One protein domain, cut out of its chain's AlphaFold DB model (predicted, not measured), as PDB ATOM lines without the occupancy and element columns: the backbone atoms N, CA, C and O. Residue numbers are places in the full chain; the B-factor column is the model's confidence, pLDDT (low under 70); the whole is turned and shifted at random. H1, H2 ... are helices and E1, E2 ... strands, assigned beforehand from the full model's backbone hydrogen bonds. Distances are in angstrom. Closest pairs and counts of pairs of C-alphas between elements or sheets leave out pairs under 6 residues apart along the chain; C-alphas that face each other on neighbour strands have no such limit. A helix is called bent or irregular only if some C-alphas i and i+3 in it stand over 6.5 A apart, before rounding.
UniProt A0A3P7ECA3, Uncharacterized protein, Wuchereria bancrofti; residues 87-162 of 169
ATOM      1  N   LEU A  87      -4.044   0.768  25.283       87.12
ATOM      2  CA  LEU A  87      -3.476   1.893  24.526       87.12
ATOM      3  C   LEU A  87      -2.090   1.597  23.932       87.12
ATOM      4  O   LEU A  87      -1.595   2.345  23.099       87.12
ATOM      5  N   SER A  88      -1.457   0.519  24.384       87.36
ATOM      6  CA  SER A  88      -0.103   0.112  24.010       87.36
ATOM      7  C   SER A  88      -0.077  -1.262  23.329       87.36
ATOM      8  O   SER A  88       0.978  -1.877  23.181       87.36
ATOM      9  N   SER A  89      -1.250  -1.775  22.952       92.82
ATOM     10  CA  SER A  89      -1.417  -3.097  22.356       92.82
ATOM     11  C   SER A  89      -1.791  -3.004  20.881       92.82
ATOM     12  O   SER A  89      -2.385  -2.028  20.427       92.82
ATOM     13  N   ILE A  90      -1.467  -4.052  20.131       93.72
ATOM     14  CA  ILE A  90      -1.838  -4.222  18.723       93.72
ATOM     15  C   ILE A  90      -2.896  -5.311  18.588       93.72
ATOM     16  O   ILE A  90      -2.982  -6.221  19.410       93.72
ATOM     17  N   LEU A  91      -3.689  -5.267  17.520       93.32
ATOM     18  CA  LEU A  91      -4.532  -6.403  17.159       93.32
ATOM     19  C   LEU A  91      -3.715  -7.395  16.338       93.32
ATOM     20  O   LEU A  91      -3.045  -7.009  15.386       93.32
ATOM     21  N   CYS A  92      -3.806  -8.683  16.663       95.49
ATOM     22  CA  CYS A  92      -3.142  -9.716  15.880       95.49
ATOM     23  C   CYS A  92      -3.623  -9.676  14.413       95.49
ATOM     24  O   CYS A  92      -4.824  -9.863  14.180       95.49
ATOM     25  N   PRO A  93      -2.725  -9.496  13.424       94.43
ATOM     26  CA  PRO A  93      -3.110  -9.425  12.013       94.43
ATOM     27  C   PRO A  93      -3.516 -10.796  11.455       94.43
ATOM     28  O   PRO A  93      -4.287 -10.873  10.507       94.43
ATOM     29  N   ASN A  94      -3.049 -11.876  12.087       95.24
ATOM     30  CA  ASN A  94      -3.287 -13.254  11.659       95.24
ATOM     31  C   ASN A  94      -4.583 -13.849  12.232       95.24
ATOM     32  O   ASN A  94      -5.025 -14.912  11.800       95.24
ATOM     33  N   CYS A  95      -5.182 -13.210  13.244       93.57
ATOM     34  CA  CYS A  95      -6.482 -13.639  13.740       93.57
ATOM     35  C   CYS A  95      -7.572 -13.263  12.724       93.57
ATOM     36  O   CYS A  95      -7.543 -12.148  12.200       93.57
ATOM     37  N   PRO A  96      -8.577 -14.130  12.503       85.63
ATOM     38  CA  PRO A  96      -9.678 -13.805  11.608       85.63
ATOM     39  C   PRO A  96     -10.371 -12.520  12.070       85.63
ATOM     40  O   PRO A  96     -10.656 -12.333  13.257       85.63
ATOM     41  N   VAL A  97     -10.621 -11.617  11.123       77.48
ATOM     42  CA  VAL A  97     -11.451 -10.433  11.357       77.48
ATOM     43  C   VAL A  97     -12.878 -10.922  11.589       77.48
ATOM     44  O   VAL A  97     -13.312 -11.839  10.897       77.48
ATOM     45  N   ASN A  98     -13.575 -10.345  12.575       64.89
ATOM     46  CA  ASN A  98     -14.956 -10.681  12.938       64.89
ATOM     47  C   ASN A  98     -15.841 -10.842  11.689       64.89
ATOM     48  O   ASN A  98     -16.408  -9.866  11.202       64.89
ATOM     49  N   GLN A  99     -16.006 -12.071  11.206       54.68
ATOM     50  CA  GLN A  99     -17.133 -12.400  10.357       54.68
ATOM     51  C   GLN A  99     -18.334 -12.537  11.284       54.68
ATOM     52  O   GLN A  99     -18.262 -13.187  12.331       54.68
ATOM     53  N   ILE A 100     -19.413 -11.840  10.937       53.36
ATOM     54  CA  ILE A 100     -20.694 -11.913  11.629       53.36
ATOM     55  C   ILE A 100     -21.245 -13.319  11.376       53.36
ATOM     56  O   ILE A 100     -21.968 -13.550  10.415       53.36
ATOM     57  N   SER A 101     -20.871 -14.281  12.210       44.21
ATOM     58  CA  SER A 101     -21.622 -15.521  12.358       44.21
ATOM     59  C   SER A 101     -22.297 -15.516  13.725       44.21
ATOM     60  O   SER A 101     -21.768 -15.010  14.716       44.21
ATOM     61  N   PHE A 102     -23.532 -16.006  13.726       52.69
ATOM     62  CA  PHE A 102     -24.617 -15.790  14.688       52.69
ATOM     63  C   PHE A 102     -24.373 -16.242  16.146       52.69
ATOM     64  O   PHE A 102     -25.314 -16.309  16.931       52.69
ATOM     65  N   SER A 103     -23.144 -16.557  16.558       45.03
ATOM     66  CA  SER A 103     -22.801 -16.919  17.937       45.03
ATOM     67  C   SER A 103     -21.304 -16.713  18.187       45.03
ATOM     68  O   SER A 103     -20.470 -17.339  17.545       45.03
ATOM     69  N   PHE A 104     -20.974 -15.829  19.136       52.58
ATOM     70  CA  PHE A 104     -19.617 -15.470  19.578       52.58
ATOM     71  C   PHE A 104     -18.698 -14.855  18.497       52.58
ATOM     72  O   PHE A 104     -17.963 -15.539  17.789       52.58
ATOM     73  N   ARG A 105     -18.664 -13.513  18.438       53.51
ATOM     74  CA  ARG A 105     -17.657 -12.733  17.690       53.51
ATOM     75  C   ARG A 105     -16.243 -13.251  17.996       53.51
ATOM     76  O   ARG A 105     -15.703 -12.978  19.070       53.51
ATOM     77  N   LYS A 106     -15.602 -13.964  17.060       59.37
ATOM     78  CA  LYS A 106     -14.166 -14.282  17.153       59.37
ATOM     79  C   LYS A 106     -13.353 -13.009  16.884       59.37
ATOM     80  O   LYS A 106     -12.847 -12.802  15.789       59.37
ATOM     81  N   LYS A 107     -13.220 -12.162  17.912       79.30
ATOM     82  CA  LYS A 107     -12.430 -10.919  17.882       79.30
ATOM     83  C   LYS A 107     -10.946 -11.228  17.654       79.30
ATOM     84  O   LYS A 107     -10.457 -12.248  18.139       79.30
ATOM     85  N   ARG A 108     -10.219 -10.346  16.963       90.65
ATOM     86  CA  ARG A 108      -8.750 -10.407  16.922       90.65
ATOM     87  C   ARG A 108      -8.176 -10.327  18.337       90.65
ATOM     88  O   ARG A 108      -8.713  -9.599  19.170       90.65
ATOM     89  N   GLU A 109      -7.121 -11.095  18.589       92.59
ATOM     90  CA  GLU A 109      -6.433 -11.075  19.881       92.59
ATOM     91  C   GLU A 109      -5.718  -9.737  20.084       92.59
ATOM     92  O   GLU A 109      -5.150  -9.201  19.129       92.59
ATOM     93  N   CYS A 110      -5.764  -9.206  21.306       92.84
ATOM     94  CA  CYS A 110      -5.056  -7.987  21.682       92.84
ATOM     95  C   CYS A 110      -3.677  -8.376  22.222       92.84
ATOM     96  O   CYS A 110      -3.582  -9.150  23.170       92.84
ATOM     97  N   LEU A 111      -2.611  -7.880  21.603       94.73
ATOM     98  CA  LEU A 111      -1.239  -8.267  21.904       94.73
ATOM     99  C   LEU A 111      -0.475  -7.069  22.456       94.73
ATOM    100  O   LEU A 111      -0.298  -6.062  21.771       94.73
ATOM    101  N   CYS A 112       0.016  -7.197  23.681       91.91
ATOM    102  CA  CYS A 112       0.931  -6.240  24.282       91.91
ATOM    103  C   CYS A 112       2.288  -6.338  23.587       91.91
ATOM    104  O   CYS A 112       2.907  -7.403  23.555       91.91
ATOM    105  N   ILE A 113       2.767  -5.215  23.058       91.21
ATOM    106  CA  ILE A 113       4.102  -5.138  22.448       91.21
ATOM    107  C   ILE A 113       5.168  -4.734  23.477       91.21
ATOM    108  O   ILE A 113       6.337  -5.107  23.360       91.21
ATOM    109  N   PHE A 114       4.758  -4.043  24.543       85.50
ATOM    110  CA  PHE A 114       5.624  -3.617  25.639       85.50
ATOM    111  C   PHE A 114       5.549  -4.563  26.842       85.50
ATOM    112  O   PHE A 114       4.576  -5.288  27.028       85.50
ATOM    113  N   GLY A 115       6.587  -4.525  27.679       83.05
ATOM    114  CA  GLY A 115       6.667  -5.335  28.894       83.05
ATOM    115  C   GLY A 115       7.010  -6.804  28.639       83.05
ATOM    116  O   GLY A 115       7.349  -7.201  27.521       83.05
ATOM    117  N   ASN A 116       6.952  -7.593  29.711       86.02
ATOM    118  CA  ASN A 116       7.196  -9.031  29.692       86.02
ATOM    119  C   ASN A 116       5.855  -9.760  29.676       86.02
ATOM    120  O   ASN A 116       5.143  -9.758  30.676       86.02
ATOM    121  N   VAL A 117       5.533 -10.402  28.554       90.35
ATOM    122  CA  VAL A 117       4.312 -11.197  28.391       90.35
ATOM    123  C   VAL A 117       4.661 -12.631  27.989       90.35
ATOM    124  O   VAL A 117       5.663 -12.823  27.301       90.35
ATOM    125  N   PRO A 118       3.866 -13.647  28.385       94.39
ATOM    126  CA  PRO A 118       4.203 -15.059  28.153       94.39
ATOM    127  C   PRO A 118       4.390 -15.433  26.680       94.39
ATOM    128  O   PRO A 118       5.087 -16.387  26.360       94.39
ATOM    129  N   TYR A 119       3.753 -14.682  25.788       95.02
ATOM    130  CA  TYR A 119       3.721 -14.932  24.355       95.02
ATOM    131  C   TYR A 119       4.730 -14.093  23.553       95.02
ATOM    132  O   TYR A 119       4.681 -14.079  22.322       95.02
ATOM    133  N   LYS A 120       5.627 -13.369  24.239       95.51
ATOM    134  CA  LYS A 120       6.722 -12.616  23.625       95.51
ATOM    135  C   LYS A 120       8.061 -13.170  24.100       95.51
ATOM    136  O   LYS A 120       8.350 -13.162  25.297       95.51
ATOM    137  N   ASP A 121       8.881 -13.624  23.160       95.07
ATOM    138  CA  ASP A 121      10.215 -14.133  23.459       95.07
ATOM    139  C   ASP A 121      11.109 -13.018  24.022       95.07
ATOM    140  O   ASP A 121      11.206 -11.924  23.461       95.07
ATOM    141  N   ARG A 122      11.768 -13.282  25.153       91.89
ATOM    142  CA  ARG A 122      12.531 -12.254  25.880       91.89
ATOM    143  C   ARG A 122      13.795 -11.813  25.144       91.89
ATOM    144  O   ARG A 122      14.215 -10.674  25.323       91.89
ATOM    145  N   ASN A 123      14.384 -12.683  24.328       92.95
ATOM    146  CA  ASN A 123      15.661 -12.421  23.666       92.95
ATOM    147  C   ASN A 123      15.451 -11.791  22.286       92.95
ATOM    148  O   ASN A 123      16.036 -10.764  21.965       92.95
ATOM    149  N   THR A 124      14.584 -12.398  21.484       94.53
ATOM    150  CA  THR A 124      14.310 -12.024  20.092       94.53
ATOM    151  C   THR A 124      13.186 -10.999  19.956       94.53
ATOM    152  O   THR A 124      13.035 -10.413  18.891       94.53
ATOM    153  N   GLN A 125      12.391 -10.777  21.012       92.56
ATOM    154  CA  GLN A 125      11.183  -9.937  21.007       92.56
ATOM    155  C   GLN A 125      10.084 -10.410  20.037       92.56
ATOM    156  O   GLN A 125       9.112  -9.688  19.811       92.56
ATOM    157  N   ILE A 126      10.195 -11.630  19.499       95.48
ATOM    158  CA  ILE A 126       9.183 -12.223  18.621       95.48
ATOM    159  C   ILE A 126       7.893 -12.458  19.410       95.48
ATOM    160  O   ILE A 126       7.913 -13.024  20.504       95.48
ATOM    161  N   ILE A 127       6.765 -12.036  18.834       97.19
ATOM    162  CA  ILE A 127       5.427 -12.206  19.404       97.19
ATOM    163  C   ILE A 127       4.727 -13.368  18.696       97.19
ATOM    164  O   ILE A 127       4.530 -13.342  17.479       97.19
ATOM    165  N   THR A 128       4.279 -14.363  19.458       97.84
ATOM    166  CA  THR A 128       3.450 -15.469  18.963       97.84
ATOM    167  C   THR A 128       2.038 -15.303  19.492       97.84
ATOM    168  O   THR A 128       1.823 -15.319  20.691       97.84
ATOM    169  N   CYS A 129       1.036 -15.142  18.632       97.02
ATOM    170  CA  CYS A 129      -0.323 -14.897  19.113       97.02
ATOM    171  C   CYS A 129      -0.843 -16.083  19.955       97.02
ATOM    172  O   CYS A 129      -0.923 -17.190  19.424       97.02
ATOM    173  N   PRO A 130      -1.284 -15.889  21.215       95.08
ATOM    174  CA  PRO A 130      -1.767 -16.989  22.053       95.08
ATOM    175  C   PRO A 130      -3.088 -17.589  21.550       95.08
ATOM    176  O   PRO A 130      -3.455 -18.686  21.955       95.08
ATOM    177  N   LYS A 131      -3.799 -16.884  20.658       93.73
ATOM    178  CA  LYS A 131      -5.086 -17.313  20.101       93.73
ATOM    179  C   LYS A 131      -4.981 -18.077  18.785       93.73
ATOM    180  O   LYS A 131      -5.669 -19.074  18.609       93.73
ATOM    181  N   CYS A 132      -4.218 -17.560  17.818       94.87
ATOM    182  CA  CYS A 132      -4.071 -18.209  16.506       94.87
ATOM    183  C   CYS A 132      -2.747 -18.955  16.344       94.87
ATOM    184  O   CYS A 132      -2.538 -19.565  15.303       94.87
ATOM    185  N   HIS A 133      -1.857 -18.883  17.337       96.24
ATOM    186  CA  HIS A 133      -0.531 -19.509  17.374       96.24
ATOM    187  C   HIS A 133       0.435 -19.088  16.257       96.24
ATOM    188  O   HIS A 133       1.577 -19.535  16.228       96.24
ATOM    189  N   ASN A 134       0.024 -18.167  15.385       96.98
ATOM    190  CA  ASN A 134       0.881 -17.613  14.350       96.98
ATOM    191  C   ASN A 134       1.835 -16.563  14.924       96.98
ATOM    192  O   ASN A 134       1.456 -15.741  15.768       96.98
ATOM    193  N   ILE A 135       3.056 -16.559  14.396       97.72
ATOM    194  CA  ILE A 135       4.046 -15.512  14.643       97.72
ATOM    195  C   ILE A 135       3.545 -14.208  14.016       97.72
ATOM    196  O   ILE A 135       3.103 -14.180  12.865       97.72
ATOM    197  N   VAL A 136       3.585 -13.124  14.784       97.41
ATOM    198  CA  VAL A 136       3.319 -11.777  14.277       97.41
ATOM    199  C   VAL A 136       4.589 -11.263  13.608       97.41
ATOM    200  O   VAL A 136       5.663 -11.333  14.203       97.41
ATOM    201  N   SER A 137       4.464 -10.755  12.380       96.43
ATOM    202  CA  SER A 137       5.598 -10.198  11.635       96.43
ATOM    203  C   SER A 137       6.272  -9.076  12.445       96.43
ATOM    204  O   SER A 137       5.575  -8.169  12.916       96.43
ATOM    205  N   PRO A 138       7.608  -9.111  12.612       94.98
ATOM    206  CA  PRO A 138       8.350  -8.020  13.238       94.98
ATOM    207  C   PRO A 138       8.129  -6.679  12.534       94.98
ATOM    208  O   PRO A 138       8.000  -5.656  13.200       94.98
ATOM    209  N   GLU A 139       8.015  -6.682  11.205       95.96
ATOM    210  CA  GLU A 139       7.743  -5.490  10.398       95.96
ATOM    211  C   GLU A 139       6.398  -4.865  10.781       95.96
ATOM    212  O   GLU A 139       6.332  -3.664  11.032       95.96
ATOM    213  N   TYR A 140       5.354  -5.687  10.936       95.46
ATOM    214  CA  TYR A 140       4.042  -5.231  11.407       95.46
ATOM    215  C   TYR A 140       4.106  -4.627  12.819       95.46
ATOM    216  O   TYR A 140       3.474  -3.608  13.097       95.46
ATOM    217  N   VAL A 141       4.883  -5.233  13.725       94.20
ATOM    218  CA  VAL A 141       5.071  -4.699  15.085       94.20
ATOM    219  C   VAL A 141       5.780  -3.342  15.042       94.20
ATOM    220  O   VAL A 141       5.354  -2.410  15.723       94.20
ATOM    221  N   VAL A 142       6.832  -3.205  14.233       92.32
ATOM    222  CA  VAL A 142       7.576  -1.946  14.068       92.32
ATOM    223  C   VAL A 142       6.688  -0.856  13.471       92.32
ATOM    224  O   VAL A 142       6.686   0.264  13.984       92.32
ATOM    225  N   GLU A 143       5.907  -1.177  12.442       92.26
ATOM    226  CA  GLU A 143       4.948  -0.253  11.832       92.26
ATOM    227  C   GLU A 143       3.912   0.226  12.855       92.26
ATOM    228  O   GLU A 143       3.671   1.427  12.980       92.26
ATOM    229  N   ALA A 144       3.362  -0.685  13.660       91.18
ATOM    230  CA  ALA A 144       2.404  -0.330  14.698       91.18
ATOM    231  C   ALA A 144       3.019   0.572  15.783       91.18
ATOM    232  O   ALA A 144       2.392   1.548  16.195       91.18
ATOM    233  N   ILE A 145       4.255   0.300  16.219       88.03
ATOM    234  CA  ILE A 145       4.978   1.165  17.169       88.03
ATOM    235  C   ILE A 145       5.209   2.554  16.567       88.03
ATOM    236  O   ILE A 145       5.050   3.562  17.261       88.03
ATOM    237  N   ALA A 146       5.592   2.622  15.290       87.41
ATOM    238  CA  ALA A 146       5.769   3.887  14.595       87.41
ATOM    239  C   ALA A 146       4.448   4.663  14.556       87.41
ATOM    240  O   ALA A 146       4.415   5.803  15.010       87.41
ATOM    241  N   ALA A 147       3.353   4.028  14.132       85.60
ATOM    242  CA  ALA A 147       2.027   4.636  14.107       85.60
ATOM    243  C   ALA A 147       1.617   5.179  15.487       85.60
ATOM    244  O   ALA A 147       1.209   6.333  15.580       85.60
ATOM    245  N   MET A 148       1.818   4.407  16.564       82.45
ATOM    246  CA  MET A 148       1.522   4.841  17.938       82.45
ATOM    247  C   MET A 148       2.289   6.102  18.344       82.45
ATOM    248  O   MET A 148       1.724   6.985  18.981       82.45
ATOM    249  N   ARG A 149       3.564   6.224  17.953       75.37
ATOM    250  CA  ARG A 149       4.387   7.412  18.247       75.37
ATOM    251  C   ARG A 149       3.913   8.673  17.533       75.37
ATOM    252  O   ARG A 149       4.190   9.770  18.005       75.37
ATOM    253  N   PHE A 150       3.250   8.526  16.391       70.87
ATOM    254  CA  PHE A 150       2.729   9.656  15.629       70.87
ATOM    255  C   PHE A 150       1.313  10.054  16.036       70.87
ATOM    256  O   PHE A 150       0.859  11.097  15.578       70.87
ATOM    257  N   ILE A 151       0.632   9.297  16.907       66.80
ATOM    258  CA  ILE A 151      -0.730   9.639  17.345       66.80
ATOM    259  C   ILE A 151      -0.764  11.039  17.957       66.80
ATOM    260  O   ILE A 151      -1.635  11.815  17.579       66.80
ATOM    261  N   ASP A 152       0.211  11.401  18.795       59.29
ATOM    262  CA  ASP A 152       0.265  12.743  19.393       59.29
ATOM    263  C   ASP A 152       0.290  13.834  18.304       59.29
ATOM    264  O   ASP A 152      -0.506  14.770  18.337       59.29
ATOM    265  N   LYS A 153       1.093  13.644  17.246       56.55
ATOM    266  CA  LYS A 153       1.142  14.559  16.092       56.55
ATOM    267  C   LYS A 153      -0.141  14.557  15.255       56.55
ATOM    268  O   LYS A 153      -0.552  15.606  14.770       56.55
ATOM    269  N   ILE A 154      -0.766  13.400  15.048       58.30
ATOM    270  CA  ILE A 154      -2.007  13.273  14.263       58.30
ATOM    271  C   ILE A 154      -3.170  13.966  14.986       58.30
ATOM    272  O   ILE A 154      -3.975  14.653  14.350       58.30
ATOM    273  N   VAL A 155      -3.241  13.811  16.311       55.89
ATOM    274  CA  VAL A 155      -4.245  14.457  17.167       55.89
ATOM    275  C   VAL A 155      -4.027  15.970  17.197       55.89
ATOM    276  O   VAL A 155      -4.991  16.717  17.027       55.89
ATOM    277  N   GLU A 156      -2.781  16.434  17.320       56.16
ATOM    278  CA  GLU A 156      -2.441  17.864  17.244       56.16
ATOM    279  C   GLU A 156      -2.795  18.484  15.879       56.16
ATOM    280  O   GLU A 156      -3.266  19.621  15.822       56.16
ATOM    281  N   ASN A 157      -2.656  17.728  14.786       53.37
ATOM    282  CA  ASN A 157      -2.912  18.208  13.424       53.37
ATOM    283  C   ASN A 157      -4.376  18.081  12.949       53.37
ATOM    284  O   ASN A 157      -4.670  18.457  11.814       53.37
ATOM    285  N   ARG A 158      -5.308  17.572  13.774       48.34
ATOM    286  CA  ARG A 158      -6.720  17.305  13.396       48.34
ATOM    287  C   ARG A 158      -6.896  16.455  12.124       48.34
ATOM    288  O   ARG A 158      -7.894  16.581  11.419       48.34
ATOM    289  N   GLU A 159      -5.969  15.553  11.809       45.03
ATOM    290  CA  GLU A 159      -6.069  14.746  10.578       45.03
ATOM    291  C   GLU A 159      -7.091  13.597  10.670       45.03
ATOM    292  O   GLU A 159      -7.449  13.001   9.655       45.03
ATOM    293  N   VAL A 160      -7.624  13.322  11.866       44.47
ATOM    294  CA  VAL A 160      -8.618  12.259  12.094       44.47
ATOM    295  C   VAL A 160      -9.958  12.551  11.396       44.47
ATOM    296  O   VAL A 160     -10.649  11.620  10.995       44.47
ATOM    297  N   GLU A 161     -10.292  13.818  11.119       36.35
ATOM    298  CA  GLU A 161     -11.543  14.181  10.424       36.35
ATOM    299  C   GLU A 161     -11.591  13.746   8.945       36.35
ATOM    300  O   GLU A 161     -12.659  13.763   8.335       36.35
ATOM    301  N   LYS A 162     -10.471  13.313   8.344       32.55
ATOM    302  CA  LYS A 162     -10.436  12.910   6.924       32.55
ATOM    303  C   LYS A 162     -10.665  11.421   6.667       32.55
ATOM    304  O   LYS A 162     -10.881  11.051   5.515       32.55
TER     305      LYS A 162
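Overview. This is residues 87 to 162 of the 169 residues of an uncharacterized protein of Wuchereria bancrofti (UniProt A0A3P7ECA3). This domain has little regular structure: two long loops, residues 92 to 109 and 113 to 137, reach away from a tiny hairpin of E1 and E2, and a kinked helix, H1, runs off from beside E1 towards short H2, with residues 152 to 159, of which 152 to 156 belong to H1, standing free. The printed part has 76 residues, in order E1, E2, H1, H2, of mixed class, with 29 in named elements. It is loose, radius of gyration of the C-alphas 14.7 A, and flat, 41 by 38 by 18 A.

Along the chain. E1 is residues 89 to 91, from C-alpha 89 at (-1.417, -3.097, 22.356). E2 is residues 110 to 112. H1, residues 138 to 156, is 28.3 A long. H2, residues 159 to 162, ends at (-10.436, 12.910, 6.924).

Arrangement. E1 and E2 are antiparallel at 144 degrees; N 90 and O 111 are within hydrogen-bond range, 2.8 A. The closest C-alphas of E1 and H1, Ile 90 and Ala 144, are 7.0 A apart. H1 has a kink of 38 degrees near residue 150 and is only just irregular, C-alphas 149 and 152 being 6.8 A apart. In H1, 13 of 15 O i to N i+4 pairs are within range; H2 is too short for one. H1 and H2 are close but not clearly touching, closest C-alphas Ile 154 and Val 160, 7.0 A.

Size, cuts and confidence. The printed part has no cut. The links E1 to E2 and E2 to H1 are long. The pLDDT is under 70 at residues 98 to 106 and 151 to 162.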